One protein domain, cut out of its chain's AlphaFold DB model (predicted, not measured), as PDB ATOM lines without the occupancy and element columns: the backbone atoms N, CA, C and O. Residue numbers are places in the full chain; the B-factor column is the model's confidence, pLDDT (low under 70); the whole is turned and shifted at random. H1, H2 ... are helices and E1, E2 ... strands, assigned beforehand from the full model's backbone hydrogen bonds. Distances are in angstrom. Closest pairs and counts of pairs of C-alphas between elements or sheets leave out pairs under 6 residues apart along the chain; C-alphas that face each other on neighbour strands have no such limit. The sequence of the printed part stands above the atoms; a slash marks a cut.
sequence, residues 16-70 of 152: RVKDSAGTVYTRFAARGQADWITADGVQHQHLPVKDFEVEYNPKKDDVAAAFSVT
ATOM      1  N   ARG A  16      56.944  15.460-107.527       91.25
ATOM      2  CA  ARG A  16      57.386  16.325-106.434       91.25
ATOM      3  C   ARG A  16      57.135  15.659-105.105       91.25
ATOM      4  O   ARG A  16      56.056  15.115-104.861       91.25
ATOM      5  N   VAL A  17      58.132  15.743-104.250       91.88
ATOM      6  CA  VAL A  17      58.085  15.192-102.907       91.88
ATOM      7  C   VAL A  17      58.633  16.214-101.926       91.88
ATOM      8  O   VAL A  17      59.499  17.012-102.280       91.88
ATOM      9  N   LYS A  18      58.127  16.195-100.699       93.19
ATOM     10  CA  LYS A  18      58.480  17.146 -99.652       93.19
ATOM     11  C   LYS A  18      58.960  16.420 -98.410       93.19
ATOM     12  O   LYS A  18      58.287  15.506 -97.939       93.19
ATOM     13  N   ASP A  19      60.113  16.823 -97.890       90.75
ATOM     14  CA  ASP A  19      60.648  16.270 -96.646       90.75
ATOM     15  C   ASP A  19      60.006  16.898 -95.397       90.75
ATOM     16  O   ASP A  19      59.204  17.835 -95.470       90.75
ATOM     17  N   SER A  20      60.369  16.390 -94.219       88.31
ATOM     18  CA  SER A  20      59.867  16.898 -92.936       88.31
ATOM     19  C   SER A  20      60.304  18.332 -92.614       88.31
ATOM     20  O   SER A  20      59.648  18.996 -91.814       88.31
ATOM     21  N   ALA A  21      61.405  18.807 -93.207       88.69
ATOM     22  CA  ALA A  21      61.876  20.187 -93.073       88.69
ATOM     23  C   ALA A  21      61.136  21.146 -94.026       88.69
ATOM     24  O   ALA A  21      61.236  22.365 -93.890       88.69
ATOM     25  N   GLY A  22      60.351  20.600 -94.955       87.75
ATOM     26  CA  GLY A  22      59.574  21.334 -95.936       87.75
ATOM     27  C   GLY A  22      60.293  21.572 -97.264       87.75
ATOM     28  O   GLY A  22      59.748  22.297 -98.098       87.75
ATOM     29  N   THR A  23      61.462  20.964 -97.479       89.56
ATOM     30  CA  THR A  23      62.204  21.028 -98.743       89.56
ATOM     31  C   THR A  23      61.475  20.218 -99.801       89.56
ATOM     32  O   THR A  23      61.196  19.034 -99.603       89.56
ATOM     33  N   VAL A  24      61.175  20.854-100.933       90.50
ATOM     34  CA  VAL A  24      60.534  20.200-102.076       90.50
ATOM     35  C   VAL A  24      61.595  19.766-103.069       90.50
ATOM     36  O   VAL A  24      62.338  20.605-103.572       90.50
ATOM     37  N   TYR A  25      61.603  18.480-103.395       88.44
ATOM     38  CA  TYR A  25      62.415  17.880-104.440       88.44
ATOM     39  C   TYR A  25      61.514  17.530-105.618       88.44
ATOM     40  O   TYR A  25      60.490  16.868-105.456       88.44
ATOM     41  N   THR A  26      61.903  17.949-106.812       87.38
ATOM     42  CA  THR A  26      61.206  17.632-108.057       87.38
ATOM     43  C   THR A  26      62.060  16.698-108.896       87.38
ATOM     44  O   THR A  26      63.225  16.982-109.151       87.38
ATOM     45  N   ARG A  27      61.483  15.587-109.337       83.56
ATOM     46  CA  ARG A  27      62.120  14.607-110.200       83.56
ATOM     47  C   ARG A  27      62.240  15.200-111.588       83.56
ATOM     48  O   ARG A  27      61.228  15.571-112.174       83.56
ATOM     49  N   PHE A  28      63.429  15.258-112.151       74.81
ATOM     50  CA  PHE A  28      63.651  15.764-113.486       74.81
ATOM     51  C   PHE A  28      64.487  14.864-114.353       74.81
ATOM     52  O   PHE A  28      65.295  14.088-113.878       74.81
ATOM     53  N   ALA A  29      64.275  14.987-115.654       67.12
ATOM     54  CA  ALA A  29      65.062  14.317-116.645       67.12
ATOM     55  C   ALA A  29      66.154  15.299-117.049       67.12
ATOM     56  O   ALA A  29      65.914  16.275-117.768       67.12
ATOM     57  N   ALA A  30      67.364  15.025-116.607       62.12
ATOM     58  CA  ALA A  30      68.545  15.626-117.181       62.12
ATOM     59  C   ALA A  30      69.539  14.523-117.454       62.12
ATOM     60  O   ALA A  30      69.612  13.524-116.751       62.12
ATOM     61  N   ARG A  31      70.302  14.688-118.527       54.59
ATOM     62  CA  ARG A  31      71.427  13.799-118.829       54.59
ATOM     63  C   ARG A  31      71.105  12.312-118.902       54.59
ATOM     64  O   ARG A  31      71.961  11.474-118.678       54.59
ATOM     65  N   GLY A  32      69.877  11.989-119.279       49.47
ATOM     66  CA  GLY A  32      69.431  10.612-119.490       49.47
ATOM     67  C   GLY A  32      68.954   9.924-118.221       49.47
ATOM     68  O   GLY A  32      68.609   8.751-118.291       49.47
ATOM     69  N   GLN A  33      68.920  10.628-117.088       51.72
ATOM     70  CA  GLN A  33      68.505  10.089-115.799       51.72
ATOM     71  C   GLN A  33      67.429  10.953-115.151       51.72
ATOM     72  O   GLN A  33      67.257  12.128-115.474       51.72
ATOM     73  N   ALA A  34      66.682  10.318-114.252       61.25
ATOM     74  CA  ALA A  34      65.649  10.959-113.469       61.25
ATOM     75  C   ALA A  34      66.241  11.458-112.139       61.25
ATOM     76  O   ALA A  34      66.110  10.781-111.120       61.25
ATOM     77  N   ASP A  35      66.915  12.600-112.189       77.44
ATOM     78  CA  ASP A  35      67.491  13.290-111.036       77.44
ATOM     79  C   ASP A  35      66.409  14.000-110.221       77.44
ATOM     80  O   ASP A  35      65.229  13.993-110.563       77.44
ATOM     81  N   TRP A  36      66.811  14.618-109.123       83.12
ATOM     82  CA  TRP A  36      65.965  15.386-108.229       83.12
ATOM     83  C   TRP A  36      66.530  16.764-108.034       83.12
ATOM     84  O   TRP A  36      67.736  16.960-107.981       83.12
ATOM     85  N   ILE A  37      65.663  17.743-107.909       77.62
ATOM     86  CA  ILE A  37      66.128  19.088-107.684       77.62
ATOM     87  C   ILE A  37      65.246  19.826-106.717       77.62
ATOM     88  O   ILE A  37      64.019  19.728-106.759       77.62
ATOM     89  N   THR A  38      65.894  20.568-105.843       79.94
ATOM     90  CA  THR A  38      65.216  21.467-104.935       79.94
ATOM     91  C   THR A  38      64.704  22.719-105.643       79.94
ATOM     92  O   THR A  38      65.148  23.102-106.727       79.94
ATOM     93  N   ALA A  39      63.771  23.409-104.991       72.44
ATOM     94  CA  ALA A  39      63.231  24.673-105.488       72.44
ATOM     95  C   ALA A  39      64.291  25.787-105.654       72.44
ATOM     96  O   ALA A  39      64.090  26.701-106.451       72.44
ATOM     97  N   ASP A  40      65.411  25.721-104.931       68.25
ATOM     98  CA  ASP A  40      66.539  26.660-105.023       68.25
ATOM     99  C   ASP A  40      67.620  26.228-106.031       68.25
ATOM    100  O   ASP A  40      68.637  26.905-106.187       68.25
ATOM    101  N   GLY A  41      67.381  25.148-106.778       65.62
ATOM    102  CA  GLY A  41      68.252  24.722-107.868       65.62
ATOM    103  C   GLY A  41      69.395  23.799-107.443       65.62
ATOM    104  O   GLY A  41      70.318  23.578-108.233       65.62
ATOM    105  N   VAL A  42      69.353  23.253-106.226       73.69
ATOM    106  CA  VAL A  42      70.301  22.233-105.770       73.69
ATOM    107  C   VAL A  42      69.901  20.901-106.384       73.69
ATOM    108  O   VAL A  42      68.853  20.330-106.090       73.69
ATOM    109  N   GLN A  43      70.734  20.433-107.305       75.38
ATOM    110  CA  GLN A  43      70.540  19.157-107.978       75.38
ATOM    111  C   GLN A  43      71.056  18.029-107.093       75.38
ATOM    112  O   GLN A  43      72.184  18.081-106.613       75.38
ATOM    113  N   HIS A  44      70.238  16.998-106.958       74.75
ATOM    114  CA  HIS A  44      70.499  15.755-106.263       74.75
ATOM    115  C   HIS A  44      70.276  14.603-107.231       74.75
ATOM    116  O   HIS A  44      69.269  14.525-107.924       74.75
ATOM    117  N   GLN A  45      71.211  13.672-107.278       70.69
ATOM    118  CA  GLN A  45      71.089  12.520-108.166       70.69
ATOM    119  C   GLN A  45      70.003  11.534-107.704       70.69
ATOM    120  O   GLN A  45      69.336  10.870-108.494       70.69
ATOM    121  N   HIS A  46      69.803  11.457-106.395       79.56
ATOM    122  CA  HIS A  46      68.757  10.673-105.768       79.56
ATOM    123  C   HIS A  46      67.928  11.583-104.893       79.56
ATOM    124  O   HIS A  46      68.380  12.650-104.487       79.56
ATOM    125  N   LEU A  47      66.722  11.142-104.573       83.94
ATOM    126  CA  LEU A  47      65.961  11.816-103.549       83.94
ATOM    127  C   LEU A  47      66.732  11.671-102.222       83.94
ATOM    128  O   LEU A  47      66.880  10.541-101.753       83.94
ATOM    129  N   PRO A  48      67.255  12.754-101.615       81.94
ATOM    130  CA  PRO A  48      68.195  12.645-100.496       81.94
ATOM    131  C   PRO A  48      67.486  12.410 -99.152       81.94
ATOM    132  O   PRO A  48      68.070  12.593 -98.086       81.94
ATOM    133  N   VAL A  49      66.213  12.014 -99.192       83.81
ATOM    134  CA  VAL A  49      65.337  11.877 -98.031       83.81
ATOM    135  C   VAL A  49      64.596  10.547 -98.083       83.81
ATOM    136  O   VAL A  49      64.130  10.120 -99.139       83.81
ATOM    137  N   LYS A  50      64.511   9.882 -96.926       81.06
ATOM    138  CA  LYS A  50      63.794   8.605 -96.765       81.06
ATOM    139  C   LYS A  50      62.327   8.824 -96.415       81.06
ATOM    140  O   LYS A  50      61.462   8.145 -96.954       81.06
ATOM    141  N   ASP A  51      62.066   9.824 -95.579       84.25
ATOM    142  CA  ASP A  51      60.725  10.212 -95.173       84.25
ATOM    143  C   ASP A  51      60.288  11.438 -95.966       84.25
ATOM    144  O   ASP A  51      60.802  12.544 -95.779       84.25
ATOM    145  N   PHE A  52      59.333  11.237 -96.868       88.81
ATOM    146  CA  PHE A  52      58.780  12.304 -97.687       88.81
ATOM    147  C   PHE A  52      57.281  12.127 -97.906       88.81
ATOM    148  O   PHE A  52      56.740  11.018 -97.936       88.81
ATOM    149  N   GLU A  53      56.603  13.249 -98.094       90.19
ATOM    150  CA  GLU A  53      55.255  13.296 -98.631       90.19
ATOM    151  C   GLU A  53      55.339  13.457-100.148       90.19
ATOM    152  O   GLU A  53      56.016  14.350-100.652       90.19
ATOM    153  N   VAL A  54      54.641  12.604-100.897       91.19
ATOM    154  CA  VAL A  54      54.473  12.810-102.338       91.19
ATOM    155  C   VAL A  54      53.438  13.912-102.543       91.19
ATOM    156  O   VAL A  54      52.238  13.650-102.529       91.19
ATOM    157  N   GLU A  55      53.900  15.146-102.745       88.50
ATOM    158  CA  GLU A  55      53.030  16.273-103.100       88.50
ATOM    159  C   GLU A  55      52.381  16.062-104.472       88.50
ATOM    160  O   GLU A  55      51.246  16.471-104.721       88.50
ATOM    161  N   TYR A  56      53.123  15.436-105.388       88.75
ATOM    162  CA  TYR A  56      52.697  15.227-106.760       88.75
ATOM    163  C   TYR A  56      53.436  14.039-107.383       88.75
ATOM    164  O   TYR A  56      54.657  13.980-107.356       88.75
ATOM    165  N   ASN A  57      52.721  13.110-108.010       89.69
ATOM    166  CA  ASN A  57      53.329  12.095-108.868       89.69
ATOM    167  C   ASN A  57      52.467  11.937-110.126       89.69
ATOM    168  O   ASN A  57      51.297  11.553-110.004       89.69
ATOM    169  N   PRO A  58      52.979  12.272-111.321       82.88
ATOM    170  CA  PRO A  58      52.186  12.166-112.531       82.88
ATOM    171  C   PRO A  58      51.940  10.698-112.909       82.88
ATOM    172  O   PRO A  58      52.664   9.790-112.517       82.88
ATOM    173  N   LYS A  59      50.883  10.444-113.693       83.50
ATOM    174  CA  LYS A  59      50.511   9.077-114.130       83.50
ATOM    175  C   LYS A  59      51.476   8.481-115.167       83.50
ATOM    176  O   LYS A  59      51.467   7.277-115.399       83.50
ATOM    177  N   LYS A  60      52.265   9.331-115.821       81.75
ATOM    178  CA  LYS A  60      53.309   9.020-116.805       81.75
ATOM    179  C   LYS A  60      54.444  10.022-116.615       81.75
ATOM    180  O   LYS A  60      54.236  11.018-115.932       81.75
ATOM    181  N   ASP A  61      55.590   9.782-117.238       76.88
ATOM    182  CA  ASP A  61      56.707  10.725-117.200       76.88
ATOM    183  C   ASP A  61      56.282  12.116-117.682       76.88
ATOM    184  O   ASP A  61      55.980  12.339-118.857       76.88
ATOM    185  N   ASP A  62      56.244  13.055-116.743       70.44
ATOM    186  CA  ASP A  62      56.030  14.474-116.974       70.44
ATOM    187  C   ASP A  62      57.396  15.133-117.184       70.44
ATOM    188  O   ASP A  62      57.946  15.838-116.336       70.44
ATOM    189  N   VAL A  63      57.967  14.833-118.356       68.50
ATOM    190  CA  VAL A  63      59.266  15.326-118.850       68.50
ATOM    191  C   VAL A  63      59.335  16.866-118.828       68.50
ATOM    192  O   VAL A  63      60.420  17.433-118.728       68.50
ATOM    193  N   ALA A  64      58.184  17.548-118.848       57.38
ATOM    194  CA  ALA A  64      58.078  19.002-118.794       57.38
ATOM    195  C   ALA A  64      58.187  19.551-117.366       57.38
ATOM    196  O   ALA A  64      58.979  20.463-117.124       57.38
ATOM    197  N   ALA A  65      57.442  18.982-116.414       67.00
ATOM    198  CA  ALA A  65      57.600  19.329-115.001       67.00
ATOM    199  C   ALA A  65      59.034  19.043-114.531       67.00
ATOM    200  O   ALA A  65      59.650  19.878-113.874       67.00
ATOM    201  N   ALA A  66      59.593  17.928-114.991       66.19
ATOM    202  CA  ALA A  66      60.999  17.590-114.902       66.19
ATOM    203  C   ALA A  66      61.921  18.702-115.447       66.19
ATOM    204  O   ALA A  66      62.703  19.293-114.714       66.19
ATOM    205  N   PHE A  67      61.823  19.052-116.723       66.12
ATOM    206  CA  PHE A  67      62.689  20.081-117.293       66.12
ATOM    207  C   PHE A  67      62.578  21.439-116.563       66.12
ATOM    208  O   PHE A  67      63.604  22.073-116.322       66.12
ATOM    209  N   SER A  68      61.365  21.853-116.155       55.84
ATOM    210  CA  SER A  68      61.055  23.177-115.566       55.84
ATOM    211  C   SER A  68      61.829  23.525-114.301       55.84
ATOM    212  O   SER A  68      62.001  24.696-113.966       55.84
ATOM    213  N   VAL A  69      62.299  22.498-113.611       61.66
ATOM    214  CA  VAL A  69      63.035  22.647-112.371       61.66
ATOM    215  C   VAL A  69      64.542  22.532-112.581       61.66
ATOM    216  O   VAL A  69      65.281  22.758-111.642       61.66
ATOM    217  N   THR A  70      65.035  22.239-113.787       64.00
ATOM    218  CA  THR A  70      66.476  22.068-114.038       64.00
ATOM    219  C   THR A  70      67.210  23.419-114.062       64.00
ATOM    220  O   THR A  70      66.788  24.320-114.790       64.00
TER     221      THR A  70
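AT A GLANCE: This is residues 16 to 70 of the 152 residues of an uncharacterized protein of Curtobacterium sp. MCSS17_016 (UniProt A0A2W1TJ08). One strongly twisted, curled sheet of four strands makes the body, with a single short helix, H1, packed on it beside E2. A long loop, residues 39 to 51, leads from one edge strand, E3, to the other, E4. The 55 printed residues hold E1, E2, E3, E4 and H1 in that order, a mixed class; the sheet order is E3, E2, E1, E4, all antiparallel. The whole is compact, with a radius of gyration of the C-alphas of 10.3 A and spans of 28 by 24 by 17 A.

IN THESE COORDINATES: E1, residues 16 to 19, begins at C-alpha 16 (57.386, 16.325, -106.434). E2, residues 24 to 30, measures 17.7 A and E3, residues 33 to 38, 16.1 A. E4 is residues 52 to 56, 11.3 A. H1, residues 63 to 68, ends at C-alpha 68 (61.055, 23.177, -115.566).

HOW THE PARTS SIT: E1, E2 and E3 form a meander, each strand the antiparallel neighbour of the one before; with E4 beside E1 the four make a Greek key. In the hairpin E1 and E2, N 25 and O 17 are 2.8 A apart; in the hairpin E2 and E3, N 28 and O 35 are 2.7 A apart. Between E1 and E4, N 16 and O 56 are 2.7 A apart. Residues 36 to 37 of E3 also pair antiparallel with residues 43 to 44. H1 is on the sheet at a height of 6.6 A, over none of the strands, but only just: 2 of its C-alphas fall on E2. Its closest C-alphas to E2 are Ala 66 and Phe 28, 3.5 A. Every O i to N i+4 pair in H1 is within hydrogen-bond range.

THE WHOLE: The farthest C-alphas, Ala 21 and Gly 32, are 29.1 A apart. The printed part has no cut. The link E3 to E4 is long. pLDDT is under 70 at residues 29 to 34, 40 to 41 and 63 to 70.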